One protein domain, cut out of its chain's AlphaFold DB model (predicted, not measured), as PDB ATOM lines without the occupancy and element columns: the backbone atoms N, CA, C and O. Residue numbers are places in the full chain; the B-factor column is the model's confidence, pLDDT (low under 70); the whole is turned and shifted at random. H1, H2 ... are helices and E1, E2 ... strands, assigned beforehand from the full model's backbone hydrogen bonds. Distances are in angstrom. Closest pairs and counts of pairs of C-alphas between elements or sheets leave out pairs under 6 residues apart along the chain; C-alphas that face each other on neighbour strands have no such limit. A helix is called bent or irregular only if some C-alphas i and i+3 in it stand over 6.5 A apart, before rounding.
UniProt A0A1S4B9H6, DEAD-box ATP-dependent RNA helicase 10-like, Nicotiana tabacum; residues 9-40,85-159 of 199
ATOM      1  N   TYR A   9     -19.407 -53.289  -4.900       47.84
ATOM      2  CA  TYR A   9     -20.005 -53.234  -3.554       47.84
ATOM      3  C   TYR A   9     -19.956 -51.856  -2.887       47.84
ATOM      4  O   TYR A   9     -20.586 -51.654  -1.854       47.84
ATOM      5  N   ARG A  10     -19.311 -50.870  -3.526       49.53
ATOM      6  CA  ARG A  10     -19.148 -49.501  -3.003       49.53
ATOM      7  C   ARG A  10     -20.472 -48.727  -2.829       49.53
ATOM      8  O   ARG A  10     -20.474 -47.651  -2.250       49.53
ATOM      9  N   TRP A  11     -21.590 -49.261  -3.326       53.56
ATOM     10  CA  TRP A  11     -22.916 -48.636  -3.238       53.56
ATOM     11  C   TRP A  11     -23.838 -49.255  -2.181       53.56
ATOM     12  O   TRP A  11     -24.922 -48.722  -1.951       53.56
ATOM     13  N   MET A  12     -23.446 -50.370  -1.554       55.31
ATOM     14  CA  MET A  12     -24.205 -50.964  -0.448       55.31
ATOM     15  C   MET A  12     -23.793 -50.283   0.856       55.31
ATOM     16  O   MET A  12     -22.971 -50.795   1.611       55.31
ATOM     17  N   SER A  13     -24.357 -49.103   1.112       63.53
ATOM     18  CA  SER A  13     -24.097 -48.375   2.353       63.53
ATOM     19  C   SER A  13     -24.809 -49.052   3.521       63.53
ATOM     20  O   SER A  13     -26.032 -49.239   3.535       63.53
ATOM     21  N   ILE A  14     -24.022 -49.426   4.529       69.31
ATOM     22  CA  ILE A  14     -24.524 -49.980   5.782       69.31
ATOM     23  C   ILE A  14     -24.754 -48.812   6.730       69.31
ATOM     24  O   ILE A  14     -23.815 -48.150   7.163       69.31
ATOM     25  N   HIS A  15     -26.006 -48.569   7.104       69.81
ATOM     26  CA  HIS A  15     -26.329 -47.526   8.071       69.81
ATOM     27  C   HIS A  15     -26.624 -48.146   9.430       69.81
ATOM     28  O   HIS A  15     -27.568 -48.927   9.599       69.81
ATOM     29  N   LYS A  16     -25.810 -47.782  10.427       67.94
ATOM     30  CA  LYS A  16     -25.983 -48.209  11.816       67.94
ATOM     31  C   LYS A  16     -26.683 -47.111  12.594       67.94
ATOM     32  O   LYS A  16     -26.149 -46.025  12.806       67.94
ATOM     33  N   TRP A  17     -27.872 -47.419  13.089       69.44
ATOM     34  CA  TRP A  17     -28.623 -46.510  13.933       69.44
ATOM     35  C   TRP A  17     -28.545 -46.916  15.400       69.44
ATOM     36  O   TRP A  17     -28.965 -48.006  15.799       69.44
ATOM     37  N   LEU A  18     -28.029 -46.002  16.222       63.03
ATOM     38  CA  LEU A  18     -28.017 -46.151  17.669       63.03
ATOM     39  C   LEU A  18     -29.297 -45.556  18.267       63.03
ATOM     40  O   LEU A  18     -29.465 -44.339  18.366       63.03
ATOM     41  N   VAL A  19     -30.188 -46.433  18.726       62.56
ATOM     42  CA  VAL A  19     -31.460 -46.063  19.349       62.56
ATOM     43  C   VAL A  19     -31.218 -45.750  20.827       62.56
ATOM     44  O   VAL A  19     -31.385 -46.603  21.705       62.56
ATOM     45  N   ARG A  20     -30.818 -44.515  21.145       53.12
ATOM     46  CA  ARG A  20     -30.784 -44.032  22.537       53.12
ATOM     47  C   ARG A  20     -32.093 -43.329  22.873       53.12
ATOM     48  O   ARG A  20     -32.310 -42.180  22.493       53.12
ATOM     49  N   ARG A  21     -32.974 -43.994  23.631       49.12
ATOM     50  CA  ARG A  21     -34.118 -43.311  24.249       49.12
ATOM     51  C   ARG A  21     -33.573 -42.487  25.418       49.12
ATOM     52  O   ARG A  21     -33.328 -43.030  26.491       49.12
ATOM     53  N   THR A  22     -33.323 -41.193  25.199       49.16
ATOM     54  CA  THR A  22     -32.846 -40.303  26.263       49.16
ATOM     55  C   THR A  22     -33.856 -40.316  27.406       49.16
ATOM     56  O   THR A  22     -35.063 -40.126  27.213       49.16
ATOM     57  N   ASN A  23     -33.372 -40.548  28.624       45.50
ATOM     58  CA  ASN A  23     -34.198 -40.508  29.825       45.50
ATOM     59  C   ASN A  23     -34.503 -39.057  30.250       45.50
ATOM     60  O   ASN A  23     -34.625 -38.762  31.428       45.50
ATOM     61  N   ALA A  24     -34.616 -38.138  29.285       41.19
ATOM     62  CA  ALA A  24     -34.891 -36.734  29.539       41.19
ATOM     63  C   ALA A  24     -36.390 -36.570  29.852       41.19
ATOM     64  O   ALA A  24     -37.216 -36.863  28.980       41.19
ATOM     65  N   PRO A  25     -36.774 -36.117  31.056       46.41
ATOM     66  CA  PRO A  25     -38.179 -36.013  31.447       46.41
ATOM     67  C   PRO A  25     -38.976 -34.993  30.611       46.41
ATOM     68  O   PRO A  25     -40.186 -35.149  30.493       46.41
ATOM     69  N   ASN A  26     -38.328 -34.029  29.936       43.41
ATOM     70  CA  ASN A  26     -39.027 -32.869  29.353       43.41
ATOM     71  C   ASN A  26     -39.073 -32.749  27.811       43.41
ATOM     72  O   ASN A  26     -39.847 -31.955  27.292       43.41
ATOM     73  N   ARG A  27     -38.325 -33.552  27.032       43.28
ATOM     74  CA  ARG A  27     -38.411 -33.527  25.542       43.28
ATOM     75  C   ARG A  27     -39.318 -34.609  24.944       43.28
ATOM     76  O   ARG A  27     -39.530 -34.650  23.733       43.28
ATOM     77  N   LYS A  28     -39.892 -35.472  25.789       41.22
ATOM     78  CA  LYS A  28     -40.726 -36.612  25.373       41.22
ATOM     79  C   LYS A  28     -42.091 -36.204  24.806       41.22
ATOM     80  O   LYS A  28     -42.710 -37.035  24.157       41.22
ATOM     81  N   ARG A  29     -42.555 -34.960  24.999       38.16
ATOM     82  CA  ARG A  29     -43.829 -34.476  24.430       38.16
ATOM     83  C   ARG A  29     -43.739 -34.138  22.940       38.16
ATOM     84  O   ARG A  29     -44.658 -34.481  22.216       38.16
ATOM     85  N   ALA A  30     -42.637 -33.565  22.454       40.25
ATOM     86  CA  ALA A  30     -42.557 -33.091  21.064       40.25
ATOM     87  C   ALA A  30     -42.390 -34.223  20.032       40.25
ATOM     88  O   ALA A  30     -43.045 -34.216  18.996       40.25
ATOM     89  N   PHE A  31     -41.547 -35.221  20.325       40.66
ATOM     90  CA  PHE A  31     -41.331 -36.360  19.417       40.66
ATOM     91  C   PHE A  31     -42.518 -37.334  19.428       40.66
ATOM     92  O   PHE A  31     -42.845 -37.942  18.417       40.66
ATOM     93  N   ARG A  32     -43.182 -37.449  20.585       39.84
ATOM     94  CA  ARG A  32     -44.377 -38.269  20.777       39.84
ATOM     95  C   ARG A  32     -45.594 -37.622  20.102       39.84
ATOM     96  O   ARG A  32     -46.180 -38.252  19.238       39.84
ATOM     97  N   ALA A  33     -45.840 -36.325  20.309       42.03
ATOM     98  CA  ALA A  33     -46.984 -35.618  19.719       42.03
ATOM     99  C   ALA A  33     -46.988 -35.557  18.178       42.03
ATOM    100  O   ALA A  33     -48.057 -35.461  17.584       42.03
ATOM    101  N   LYS A  34     -45.822 -35.633  17.517       46.06
ATOM    102  CA  LYS A  34     -45.731 -35.632  16.043       46.06
ATOM    103  C   LYS A  34     -45.901 -37.020  15.408       46.06
ATOM    104  O   LYS A  34     -46.221 -37.101  14.231       46.06
ATOM    105  N   LEU A  35     -45.727 -38.092  16.188       48.09
ATOM    106  CA  LEU A  35     -45.846 -39.495  15.755       48.09
ATOM    107  C   LEU A  35     -47.063 -40.223  16.376       48.09
ATOM    108  O   LEU A  35     -47.393 -41.336  15.970       48.09
ATOM    109  N   ASP A  36     -47.752 -39.611  17.343       44.75
ATOM    110  CA  ASP A  36     -48.879 -40.202  18.080       44.75
ATOM    111  C   ASP A  36     -50.164 -40.467  17.259       44.75
ATOM    112  O   ASP A  36     -50.847 -41.435  17.603       44.75
ATOM    113  N   PRO A  37     -50.520 -39.749  16.164       45.34
ATOM    114  CA  PRO A  37     -51.704 -40.114  15.372       45.34
ATOM    115  C   PRO A  37     -51.602 -41.506  14.717       45.34
ATOM    116  O   PRO A  37     -52.615 -42.081  14.319       45.34
ATOM    117  N   LEU A  38     -50.384 -42.053  14.614       46.47
ATOM    118  CA  LEU A  38     -50.075 -43.351  14.001       46.47
ATOM    119  C   LEU A  38     -49.955 -44.485  15.024       46.47
ATOM    120  O   LEU A  38     -50.033 -45.661  14.669       46.47
ATOM    121  N   PHE A  39     -49.807 -44.152  16.306       41.91
ATOM    122  CA  PHE A  39     -49.627 -45.117  17.386       41.91
ATOM    123  C   PHE A  39     -50.981 -45.486  18.016       41.91
ATOM    124  O   PHE A  39     -51.177 -45.403  19.230       41.91
ATOM    125  N   HIS A  40     -51.945 -45.916  17.192       37.06
ATOM    126  CA  HIS A  40     -53.139 -46.577  17.718       37.06
ATOM    127  C   HIS A  40     -52.679 -47.853  18.426       37.06
ATOM    128  O   HIS A  40     -52.138 -48.767  17.804       37.06
ATOM    129  N   LEU A  85     -49.754 -48.367   6.412       66.69
ATOM    130  CA  LEU A  85     -48.773 -47.328   6.675       66.69
ATOM    131  C   LEU A  85     -47.932 -47.094   5.421       66.69
ATOM    132  O   LEU A  85     -47.802 -47.984   4.574       66.69
ATOM    133  N   SER A  86     -47.362 -45.897   5.307       75.75
ATOM    134  CA  SER A  86     -46.330 -45.658   4.304       75.75
ATOM    135  C   SER A  86     -45.062 -46.462   4.657       75.75
ATOM    136  O   SER A  86     -44.782 -46.692   5.840       75.75
ATOM    137  N   PRO A  87     -44.262 -46.889   3.662       75.69
ATOM    138  CA  PRO A  87     -43.064 -47.701   3.900       75.69
ATOM    139  C   PRO A  87     -42.056 -47.041   4.861       75.69
ATOM    140  O   PRO A  87     -41.369 -47.734   5.621       75.69
ATOM    141  N   SER A  88     -42.019 -45.707   4.883       78.75
ATOM    142  CA  SER A  88     -41.156 -44.899   5.750       78.75
ATOM    143  C   SER A  88     -41.639 -44.862   7.209       78.75
ATOM    144  O   SER A  88     -40.828 -44.926   8.132       78.75
ATOM    145  N   GLU A  89     -42.951 -44.827   7.450       80.44
ATOM    146  CA  GLU A  89     -43.521 -44.913   8.805       80.44
ATOM    147  C   GLU A  89     -43.387 -46.330   9.379       80.44
ATOM    148  O   GLU A  89     -43.067 -46.508  10.559       80.44
ATOM    149  N   ASP A  90     -43.555 -47.352   8.534       83.56
ATOM    150  CA  ASP A  90     -43.362 -48.743   8.939       83.56
ATOM    151  C   ASP A  90     -41.921 -48.995   9.398       83.56
ATOM    152  O   ASP A  90     -41.695 -49.766  10.334       83.56
ATOM    153  N   TYR A  91     -40.934 -48.319   8.804       84.38
ATOM    154  CA  TYR A  91     -39.545 -48.393   9.257       84.38
ATOM    155  C   TYR A  91     -39.375 -47.901  10.698       84.38
ATOM    156  O   TYR A  91     -38.781 -48.601  11.522       84.38
ATOM    157  N   ILE A  92     -39.969 -46.755  11.042       84.06
ATOM    158  CA  ILE A  92     -39.938 -46.213  12.408       84.06
ATOM    159  C   ILE A  92     -40.594 -47.194  13.385       84.06
ATOM    160  O   ILE A  92     -40.089 -47.412  14.487       84.06
ATOM    161  N   HIS A  93     -41.688 -47.842  12.983       83.81
ATOM    162  CA  HIS A  93     -42.360 -48.843  13.808       83.81
ATOM    163  C   HIS A  93     -41.549 -50.125  14.011       83.81
ATOM    164  O   HIS A  93     -41.602 -50.695  15.105       83.81
ATOM    165  N   ARG A  94     -40.791 -50.566  12.998       84.31
ATOM    166  CA  ARG A  94     -39.859 -51.703  13.104       84.31
ATOM    167  C   ARG A  94     -38.721 -51.373  14.064       84.31
ATOM    168  O   ARG A  94     -38.500 -52.088  15.039       84.31
ATOM    169  N   VAL A  95     -38.063 -50.240  13.845       82.94
ATOM    170  CA  VAL A  95     -36.953 -49.761  14.675       82.94
ATOM    171  C   VAL A  95     -37.413 -49.443  16.104       82.94
ATOM    172  O   VAL A  95     -36.698 -49.693  17.071       82.94
ATOM    173  N   GLY A  96     -38.657 -48.998  16.282       80.81
ATOM    174  CA  GLY A  96     -39.274 -48.780  17.589       80.81
ATOM    175  C   GLY A  96     -39.403 -50.039  18.461       80.81
ATOM    176  O   GLY A  96     -39.732 -49.915  19.643       80.81
ATOM    177  N   ARG A  97     -39.137 -51.243  17.922       81.25
ATOM    178  CA  ARG A  97     -39.145 -52.513  18.672       81.25
ATOM    179  C   ARG A  97     -37.817 -52.837  19.356       81.25
ATOM    180  O   ARG A  97     -37.842 -53.584  20.334       81.25
ATOM    181  N   THR A  98     -36.695 -52.291  18.882       78.19
ATOM    182  CA  THR A  98     -35.345 -52.690  19.327       78.19
ATOM    183  C   THR A  98     -34.933 -52.063  20.661       78.19
ATOM    184  O   THR A  98     -34.186 -52.680  21.415       78.19
ATOM    185  N   ALA A  99     -35.459 -50.883  21.015       65.31
ATOM    186  CA  ALA A  99     -35.166 -50.215  22.287       65.31
ATOM    187  C   ALA A  99     -36.363 -50.245  23.255       65.31
ATOM    188  O   ALA A  99     -37.299 -49.440  23.164       65.31
ATOM    189  N   ARG A 100     -36.311 -51.175  24.217       68.62
ATOM    190  CA  ARG A 100     -37.228 -51.261  25.370       68.62
ATOM    191  C   ARG A 100     -36.650 -50.496  26.572       68.62
ATOM    192  O   ARG A 100     -35.471 -50.158  26.580       68.62
ATOM    193  N   ALA A 101     -37.498 -50.163  27.549       61.84
ATOM    194  CA  ALA A 101     -37.200 -49.265  28.673       61.84
ATOM    195  C   ALA A 101     -35.767 -49.410  29.239       61.84
ATOM    196  O   ALA A 101     -35.430 -50.425  29.837       61.84
ATOM    197  N   GLY A 102     -34.937 -48.380  29.031       65.75
ATOM    198  CA  GLY A 102     -33.604 -48.240  29.630       65.75
ATOM    199  C   GLY A 102     -32.427 -48.856  28.864       65.75
ATOM    200  O   GLY A 102     -31.291 -48.532  29.188       65.75
ATOM    201  N   ARG A 103     -32.651 -49.689  27.837       73.69
ATOM    202  CA  ARG A 103     -31.559 -50.323  27.071       73.69
ATOM    203  C   ARG A 103     -31.313 -49.616  25.738       73.69
ATOM    204  O   ARG A 103     -32.259 -49.205  25.065       73.69
ATOM    205  N   SER A 104     -30.044 -49.492  25.347       78.88
ATOM    206  CA  SER A 104     -29.667 -49.063  23.999       78.88
ATOM    207  C   SER A 104     -29.938 -50.190  23.008       78.88
ATOM    208  O   SER A 104     -29.417 -51.291  23.173       78.88
ATOM    209  N   GLY A 105     -30.748 -49.910  21.990       79.88
ATOM    210  CA  GLY A 105     -30.939 -50.798  20.847       79.88
ATOM    211  C   GLY A 105     -30.074 -50.347  19.674       79.88
ATOM    212  O   GLY A 105     -29.848 -49.148  19.501       79.88
ATOM    213  N   VAL A 106     -29.612 -51.292  18.861       83.12
ATOM    214  CA  VAL A 106     -28.975 -51.007  17.569       83.12
ATOM    215  C   VAL A 106     -29.897 -51.521  16.471       83.12
ATOM    216  O   VAL A 106     -30.433 -52.621  16.576       83.12
ATOM    217  N   ALA A 107     -30.103 -50.709  15.439       83.38
ATOM    218  CA  ALA A 107     -30.756 -51.122  14.204       83.38
ATOM    219  C   ALA A 107     -29.764 -50.945  13.052       83.38
ATOM    220  O   ALA A 107     -29.124 -49.899  12.956       83.38
ATOM    221  N   ILE A 108     -29.621 -51.968  12.214       85.06
ATOM    222  CA  ILE A 108     -28.757 -51.944  11.033       85.06
ATOM    223  C   ILE A 108     -29.666 -52.044   9.817       85.06
ATOM    224  O   ILE A 108     -30.524 -52.928   9.764       85.06
ATOM    225  N   SER A 109     -29.479 -51.131   8.873       83.88
ATOM    226  CA  SER A 109     -30.208 -51.105   7.612       83.88
ATOM    227  C   SER A 109     -29.217 -51.221   6.469       83.88
ATOM    228  O   SER A 109     -28.232 -50.483   6.422       83.88
ATOM    229  N   LEU A 110     -29.491 -52.162   5.572       85.44
ATOM    230  CA  LEU A 110     -28.775 -52.340   4.318       85.44
ATOM    231  C   LEU A 110     -29.570 -51.600   3.248       85.44
ATOM    232  O   LEU A 110     -30.779 -51.812   3.156       85.44
ATOM    233  N   VAL A 111     -28.915 -50.713   2.506       84.62
ATOM    234  CA  VAL A 111     -29.566 -49.909   1.468       84.62
ATOM    235  C   VAL A 111     -28.891 -50.185   0.134       84.62
ATOM    236  O   VAL A 111     -27.671 -50.083   0.017       84.62
ATOM    237  N   ASN A 112     -29.701 -50.515  -0.870       84.81
ATOM    238  CA  ASN A 112     -29.256 -50.655  -2.255       84.81
ATOM    239  C   ASN A 112     -29.477 -49.356  -3.049       84.81
ATOM    240  O   ASN A 112     -30.244 -48.481  -2.649       84.81
ATOM    241  N   GLN A 113     -28.881 -49.263  -4.242       80.50
ATOM    242  CA  GLN A 113     -29.013 -48.098  -5.131       80.50
ATOM    243  C   GLN A 113     -30.475 -47.719  -5.436       80.50
ATOM    244  O   GLN A 113     -30.814 -46.538  -5.506       80.50
ATOM    245  N   TYR A 114     -31.355 -48.708  -5.593       84.94
ATOM    246  CA  TYR A 114     -32.767 -48.479  -5.913       84.94
ATOM    247  C   TYR A 114     -33.576 -47.907  -4.738       84.94
ATOM    248  O   TYR A 114     -34.628 -47.310  -4.942       84.94
ATOM    249  N   GLU A 115     -33.089 -48.061  -3.506       83.25
ATOM    250  CA  GLU A 115     -33.818 -47.716  -2.277       83.25
ATOM    251  C   GLU A 115     -33.429 -46.334  -1.722       83.25
ATOM    252  O   GLU A 115     -33.935 -45.892  -0.685       83.25
ATOM    253  N   VAL A 116     -32.564 -45.607  -2.435       85.62
ATOM    254  CA  VAL A 116     -32.044 -44.292  -2.030       85.62
ATOM    255  C   VAL A 116     -33.163 -43.256  -1.863       85.62
ATOM    256  O   VAL A 116     -33.089 -42.392  -0.986       85.62
ATOM    257  N   GLU A 117     -34.224 -43.324  -2.671       86.00
ATOM    258  CA  GLU A 117     -35.352 -42.396  -2.555       86.00
ATOM    259  C   GLU A 117     -36.122 -42.585  -1.239       86.00
ATOM    260  O   GLU A 117     -36.431 -41.606  -0.552       86.00
ATOM    261  N   TRP A 118     -36.367 -43.833  -0.837       84.56
ATOM    262  CA  TRP A 118     -37.021 -44.148   0.435       84.56
ATOM    263  C   TRP A 118     -36.149 -43.759   1.623       84.56
ATOM    264  O   TRP A 118     -36.648 -43.211   2.608       84.56
ATOM    265  N   TYR A 119     -34.836 -43.954   1.507       84.88
ATOM    266  CA  TYR A 119     -33.884 -43.524   2.523       84.88
ATOM    267  C   TYR A 119     -33.957 -42.007   2.774       84.88
ATOM    268  O   TYR A 119     -34.115 -41.570   3.916       84.88
ATOM    269  N   LYS A 120     -33.990 -41.193   1.710       86.88
ATOM    270  CA  LYS A 120     -34.163 -39.731   1.821       86.88
ATOM    271  C   LYS A 120     -35.500 -39.340   2.456       86.88
ATOM    272  O   LYS A 120     -35.575 -38.341   3.171       86.88
ATOM    273  N   GLN A 121     -36.574 -40.091   2.205       87.19
ATOM    274  CA  GLN A 121     -37.867 -39.849   2.857       87.19
ATOM    275  C   GLN A 121     -37.800 -40.130   4.363       87.19
ATOM    276  O   GLN A 121     -38.323 -39.345   5.154       87.19
ATOM    277  N   ILE A 122     -37.112 -41.198   4.773       86.81
ATOM    278  CA  ILE A 122     -36.891 -41.530   6.186       86.81
ATOM    279  C   ILE A 122     -36.092 -40.420   6.887       86.81
ATOM    280  O   ILE A 122     -36.476 -39.985   7.974       86.81
ATOM    281  N   GLU A 123     -35.038 -39.895   6.257       86.44
ATOM    282  CA  GLU A 123     -34.263 -38.771   6.805       86.44
ATOM    283  C   GLU A 123     -35.112 -37.505   6.989       86.44
ATOM    284  O   GLU A 123     -35.010 -36.838   8.022       86.44
ATOM    285  N   LYS A 124     -35.999 -37.203   6.028       87.00
ATOM    286  CA  LYS A 124     -36.944 -36.075   6.120       87.00
ATOM    287  C   LYS A 124     -37.926 -36.236   7.281       87.00
ATOM    288  O   LYS A 124     -38.179 -35.266   7.990       87.00
ATOM    289  N   LEU A 125     -38.456 -37.442   7.501       84.94
ATOM    290  CA  LEU A 125     -39.389 -37.719   8.603       84.94
ATOM    291  C   LEU A 125     -38.719 -37.616   9.980       84.94
ATOM    292  O   LEU A 125     -39.339 -37.162  10.941       84.94
ATOM    293  N   ILE A 126     -37.458 -38.041  10.087       83.19
ATOM    294  CA  ILE A 126     -36.703 -38.038  11.348       83.19
ATOM    295  C   ILE A 126     -36.087 -36.657  11.631       83.19
ATOM    296  O   ILE A 126     -35.896 -36.292  12.796       83.19
ATOM    297  N   GLY A 127     -35.760 -35.894  10.585       83.75
ATOM    298  CA  GLY A 127     -35.083 -34.600  10.685       83.75
ATOM    299  C   GLY A 127     -33.620 -34.709  11.131       83.75
ATOM    300  O   GLY A 127     -33.074 -33.756  11.684       83.75
ATOM    301  N   LYS A 128     -32.989 -35.878  10.953       81.62
ATOM    302  CA  LYS A 128     -31.576 -36.136  11.274       81.62
ATOM    303  C   LYS A 128     -30.955 -37.036  10.214       81.62
ATOM    304  O   LYS A 128     -31.613 -37.964   9.751       81.62
ATOM    305  N   LYS A 129     -29.680 -36.792   9.906       81.44
ATOM    306  CA  LYS A 129     -28.885 -37.661   9.034       81.44
ATOM    307  C   LYS A 129     -28.458 -38.917   9.790       81.44
ATOM    308  O   LYS A 129     -28.043 -38.841  10.950       81.44
ATOM    309  N   LEU A 130     -28.603 -40.060   9.139       80.12
ATOM    310  CA  LEU A 130     -28.209 -41.367   9.656       80.12
ATOM    311  C   LEU A 130     -26.723 -41.599   9.325       80.12
ATOM    312  O   LEU A 130     -26.355 -41.508   8.154       80.12
ATOM    313  N   PRO A 131     -25.855 -41.861  10.322       79.88
ATOM    314  CA  PRO A 131     -24.439 -42.085  10.059       79.88
ATOM    315  C   PRO A 131     -24.232 -43.402   9.304       79.88
ATOM    316  O   PRO A 131     -24.887 -44.411   9.585       79.88
ATOM    317  N   GLU A 132     -23.324 -43.378   8.336       80.88
ATOM    318  CA  GLU A 132     -22.818 -44.579   7.678       80.88
ATOM    319  C   GLU A 132     -21.876 -45.330   8.625       80.88
ATOM    320  O   GLU A 132     -21.173 -44.726   9.439       80.88
ATOM    321  N   TYR A 133     -21.926 -46.657   8.574       80.38
ATOM    322  CA  TYR A 133     -21.061 -47.515   9.362       80.38
ATOM    323  C   TYR A 133     -19.770 -47.796   8.584       80.38
ATOM    324  O   TYR A 133     -19.864 -48.327   7.477       80.38
ATOM    325  N   PRO A 134     -18.584 -47.487   9.138       78.44
ATOM    326  CA  PRO A 134     -17.331 -47.894   8.522       78.44
ATOM    327  C   PRO A 134     -17.203 -49.414   8.665       78.44
ATOM    328  O   PRO A 134     -17.082 -49.931   9.774       78.44
ATOM    329  N   ALA A 135     -17.309 -50.131   7.551       74.81
ATOM    330  CA  ALA A 135     -16.997 -51.550   7.486       74.81
ATOM    331  C   ALA A 135     -15.623 -51.685   6.828       74.81
ATOM    332  O   ALA A 135     -15.488 -51.416   5.637       74.81
ATOM    333  N   GLU A 136     -14.605 -52.043   7.610       82.38
ATOM    334  CA  GLU A 136     -13.279 -52.346   7.074       82.38
ATOM    335  C   GLU A 136     -13.339 -53.687   6.335       82.38
ATOM    336  O   GLU A 136     -13.768 -54.703   6.884       82.38
ATOM    337  N   GLU A 137     -12.967 -53.683   5.054       78.06
ATOM    338  CA  GLU A 137     -13.149 -54.838   4.163       78.06
ATOM    339  C   GLU A 137     -12.360 -56.069   4.637       78.06
ATOM    340  O   GLU A 137     -12.837 -57.197   4.501       78.06
ATOM    341  N   GLU A 138     -11.193 -55.854   5.251       77.88
ATOM    342  CA  GLU A 138     -10.315 -56.902   5.785       77.88
ATOM    343  C   GLU A 138     -10.993 -57.702   6.907       77.88
ATOM    344  O   GLU A 138     -10.970 -58.935   6.897       77.88
ATOM    345  N   GLU A 139     -11.676 -57.021   7.831       79.69
ATOM    346  CA  GLU A 139     -12.410 -57.669   8.925       79.69
ATOM    347  C   GLU A 139     -13.615 -58.466   8.410       79.69
ATOM    348  O   GLU A 139     -13.933 -59.549   8.909       79.69
ATOM    349  N   VAL A 140     -14.296 -57.940   7.389       82.25
ATOM    350  CA  VAL A 140     -15.475 -58.583   6.798       82.25
ATOM    351  C   VAL A 140     -15.086 -59.846   6.029       82.25
ATOM    352  O   VAL A 140     -15.815 -60.840   6.082       82.25
ATOM    353  N   LEU A 141     -13.935 -59.843   5.350       82.94
ATOM    354  CA  LEU A 141     -13.458 -60.994   4.583       82.94
ATOM    355  C   LEU A 141     -13.174 -62.212   5.468       82.94
ATOM    356  O   LEU A 141     -13.505 -63.330   5.080       82.94
ATOM    357  N   LEU A 142     -12.646 -62.003   6.678       85.06
ATOM    358  CA  LEU A 142     -12.399 -63.080   7.647       85.06
ATOM    359  C   LEU A 142     -13.688 -63.806   8.062       85.06
ATOM    360  O   LEU A 142     -13.679 -64.995   8.369       85.06
ATOM    361  N   LEU A 143     -14.824 -63.104   8.055       84.75
ATOM    362  CA  LEU A 143     -16.125 -63.674   8.412       84.75
ATOM    363  C   LEU A 143     -16.779 -64.442   7.256       84.75
ATOM    364  O   LEU A 143     -17.762 -65.156   7.479       84.75
ATOM    365  N   LEU A 144     -16.261 -64.320   6.030       86.50
ATOM    366  CA  LEU A 144     -16.881 -64.889   4.837       86.50
ATOM    367  C   LEU A 144     -16.947 -66.421   4.896       86.50
ATOM    368  O   LEU A 144     -17.981 -67.000   4.562       86.50
ATOM    369  N   GLU A 145     -15.891 -67.074   5.382       88.38
ATOM    370  CA  GLU A 145     -15.834 -68.537   5.511       88.38
ATOM    371  C   GLU A 145     -16.972 -69.053   6.402       88.38
ATOM    372  O   GLU A 145     -17.804 -69.849   5.961       88.38
ATOM    373  N   HIS A 146     -17.112 -68.492   7.605       90.38
ATOM    374  CA  HIS A 146     -18.182 -68.855   8.533       90.38
ATOM    375  C   HIS A 146     -19.582 -68.566   7.975       90.38
ATOM    376  O   HIS A 146     -20.508 -69.358   8.169       90.38
ATOM    377  N   VAL A 147     -19.765 -67.446   7.268       91.56
ATOM    378  CA  VAL A 147     -21.062 -67.095   6.667       91.56
ATOM    379  C   VAL A 147     -21.435 -68.075   5.553       91.56
ATOM    380  O   VAL A 147     -22.595 -68.486   5.467       91.56
ATOM    381  N   THR A 148     -20.478 -68.493   4.720       90.50
ATOM    382  CA  THR A 148     -20.736 -69.465   3.643       90.50
ATOM    383  C   THR A 148     -21.066 -70.853   4.183       90.50
ATOM    384  O   THR A 148     -22.017 -71.483   3.706       90.50
ATOM    385  N   GLU A 149     -20.374 -71.303   5.231       91.75
ATOM    386  CA  GLU A 149     -20.684 -72.564   5.905       91.75
ATOM    387  C   GLU A 149     -22.068 -72.519   6.565       91.75
ATOM    388  O   GLU A 149     -22.907 -73.394   6.328       91.75
ATOM    389  N   ALA A 150     -22.369 -71.452   7.310       91.44
ATOM    390  CA  ALA A 150     -23.676 -71.258   7.928       91.44
ATOM    391  C   ALA A 150     -24.810 -71.208   6.886       91.44
ATOM    392  O   ALA A 150     -25.882 -71.788   7.108       91.44
ATOM    393  N   LYS A 151     -24.579 -70.568   5.729       91.69
ATOM    394  CA  LYS A 151     -25.530 -70.541   4.605       91.69
ATOM    395  C   LYS A 151     -25.776 -71.950   4.069       91.69
ATOM    396  O   LYS A 151     -26.935 -72.343   3.919       91.69
ATOM    397  N   ARG A 152     -24.715 -72.738   3.862       91.38
ATOM    398  CA  ARG A 152     -24.803 -74.126   3.386       91.38
ATOM    399  C   ARG A 152     -25.579 -75.011   4.360       91.38
ATOM    400  O   ARG A 152     -26.509 -75.701   3.950       91.38
ATOM    401  N   ILE A 153     -25.262 -74.944   5.654       92.75
ATOM    402  CA  ILE A 153     -25.964 -75.697   6.705       92.75
ATOM    403  C   ILE A 153     -27.448 -75.310   6.749       92.75
ATOM    404  O   ILE A 153     -28.316 -76.177   6.852       92.75
ATOM    405  N   SER A 154     -27.759 -74.016   6.641       89.12
ATOM    406  CA  SER A 154     -29.140 -73.521   6.648       89.12
ATOM    407  C   SER A 154     -29.934 -74.026   5.442       89.12
ATOM    408  O   SER A 154     -31.056 -74.505   5.606       89.12
ATOM    409  N   GLN A 155     -29.346 -73.988   4.242       87.62
ATOM    410  CA  GLN A 155     -29.966 -74.523   3.025       87.62
ATOM    411  C   GLN A 155     -30.212 -76.037   3.127       87.62
ATOM    412  O   GLN A 155     -31.295 -76.499   2.764       87.62
ATOM    413  N   MET A 156     -29.259 -76.807   3.674       86.50
ATOM    414  CA  MET A 156     -29.447 -78.249   3.884       86.50
ATOM    415  C   MET A 156     -30.588 -78.531   4.865       86.50
ATOM    416  O   MET A 156     -31.484 -79.299   4.531       86.50
ATOM    417  N   LYS A 157     -30.649 -77.828   6.003       89.31
ATOM    418  CA  LYS A 157     -31.735 -77.983   6.988       89.31
ATOM    419  C   LYS A 157     -33.111 -77.636   6.418       89.31
ATOM    420  O   LYS A 157     -34.091 -78.322   6.706       89.31
ATOM    421  N   ILE A 158     -33.211 -76.589   5.596       84.25
ATOM    422  CA  ILE A 158     -34.472 -76.205   4.934       84.25
ATOM    423  C   ILE A 158     -34.900 -77.277   3.920       84.25
ATOM    424  O   ILE A 158     -36.088 -77.585   3.809       84.25
ATOM    425  N   LYS A 159     -33.941 -77.879   3.209       83.31
ATOM    426  CA  LYS A 159     -34.195 -78.959   2.247       83.31
ATOM    427  C   LYS A 159     -34.584 -80.275   2.931       83.31
ATOM    428  O   LYS A 159     -35.506 -80.942   2.467       83.31
TER     429      LYS A 159
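This is residues 9 to 40 and 85 to 159 of the 199 residues of the protein "DEAD-box ATP-dependent RNA helicase 10-like" of Nicotiana tabacum (UniProt A0A1S4B9H6). A two-stranded ribbon, E1 beside E2, forms the middle of a loose, elongated model; H2 and H3 lie over one of its faces, crossing steeply where they touch. H1 lies farther out beyond H2, and at the opposite end the free-standing stretch of residues 136 to 159, with H4 and the longer H5, sticks out as an arm with a corner in it. The printed part has 107 residues with five named helices and two named strands, in the order E1, H1, H2, E2, H3, H4, H5; the sheet E1 - E2 is antiparallel, and the class is mostly helix. The radius of gyration of the C-alphas is 17.6 A, and the spans are 49 by 29 by 28 A.

Find C-alpha 13 at (-24.097, -48.375, 2.353); from there strand E1 runs 18.7 A through residues 13 to 19. Its neighbour E2, residues 105 to 111, is 19.4 A long and begins at C-alpha 105, (-30.939, -50.798, 20.847). Next look at helix H2, residues 87 to 95, 12.6 A, and at H3, residues 113 to 126, 20.8 A. H1 covers residues 28 to 38, 16.2 A. H4 is residues 137 to 142, 9.0 A, and H5, residues 144 to 159, runs 22.5 A to C-alpha 159 at (-34.195, -78.959, 2.247). H1 and H3 are irregular: C-alphas 34 and 37 are 7.5 A apart, and C-alphas 114 and 117 are 7.4 A apart.

Start at E1 and E2, antiparallel at 159 degrees between their directions; N 17 and O 107 are 2.8 A apart and N 109 and O 15 are 3.0 A apart, both within hydrogen-bond range. The closest C-alphas of H2 and E2 are those of Val 95 and Ala 107, 6.4 A apart. H2 and H3 touch, closest at the C-alphas of Ser 88 and Ile 122, 5.5 A, with lines only just about perpendicular at 71 degrees. H1 and H2 are near each other, with 5 pairs of C-alphas within 10 A. H4 and H5 meet only through their link, and H5 is apart from E1, E2, H1, H2 and H3. In H5 every O i to N i+4 pair is within hydrogen-bond range; the counts are 4 of 5 in H2, 8 of 10 in H3, 1 of 2 in H4 and 3 of 7 in H1, where 2 of 8 O i to N i+3 pairs are within range.

The C-alphas farthest apart are those of Asn 26 and Lys 159, 53.7 A. Residues 41 to 84 are not printed, and C-alphas 40 and 85 are 11.9 A apart across this cut. Of the links that are printed whole, E2 to H3 and H4 to H5 are tight, the others short. Mean pLDDT of the printed part is 72.8; look for values under 70 in residues 9 to 40, 85 and 99 to 102.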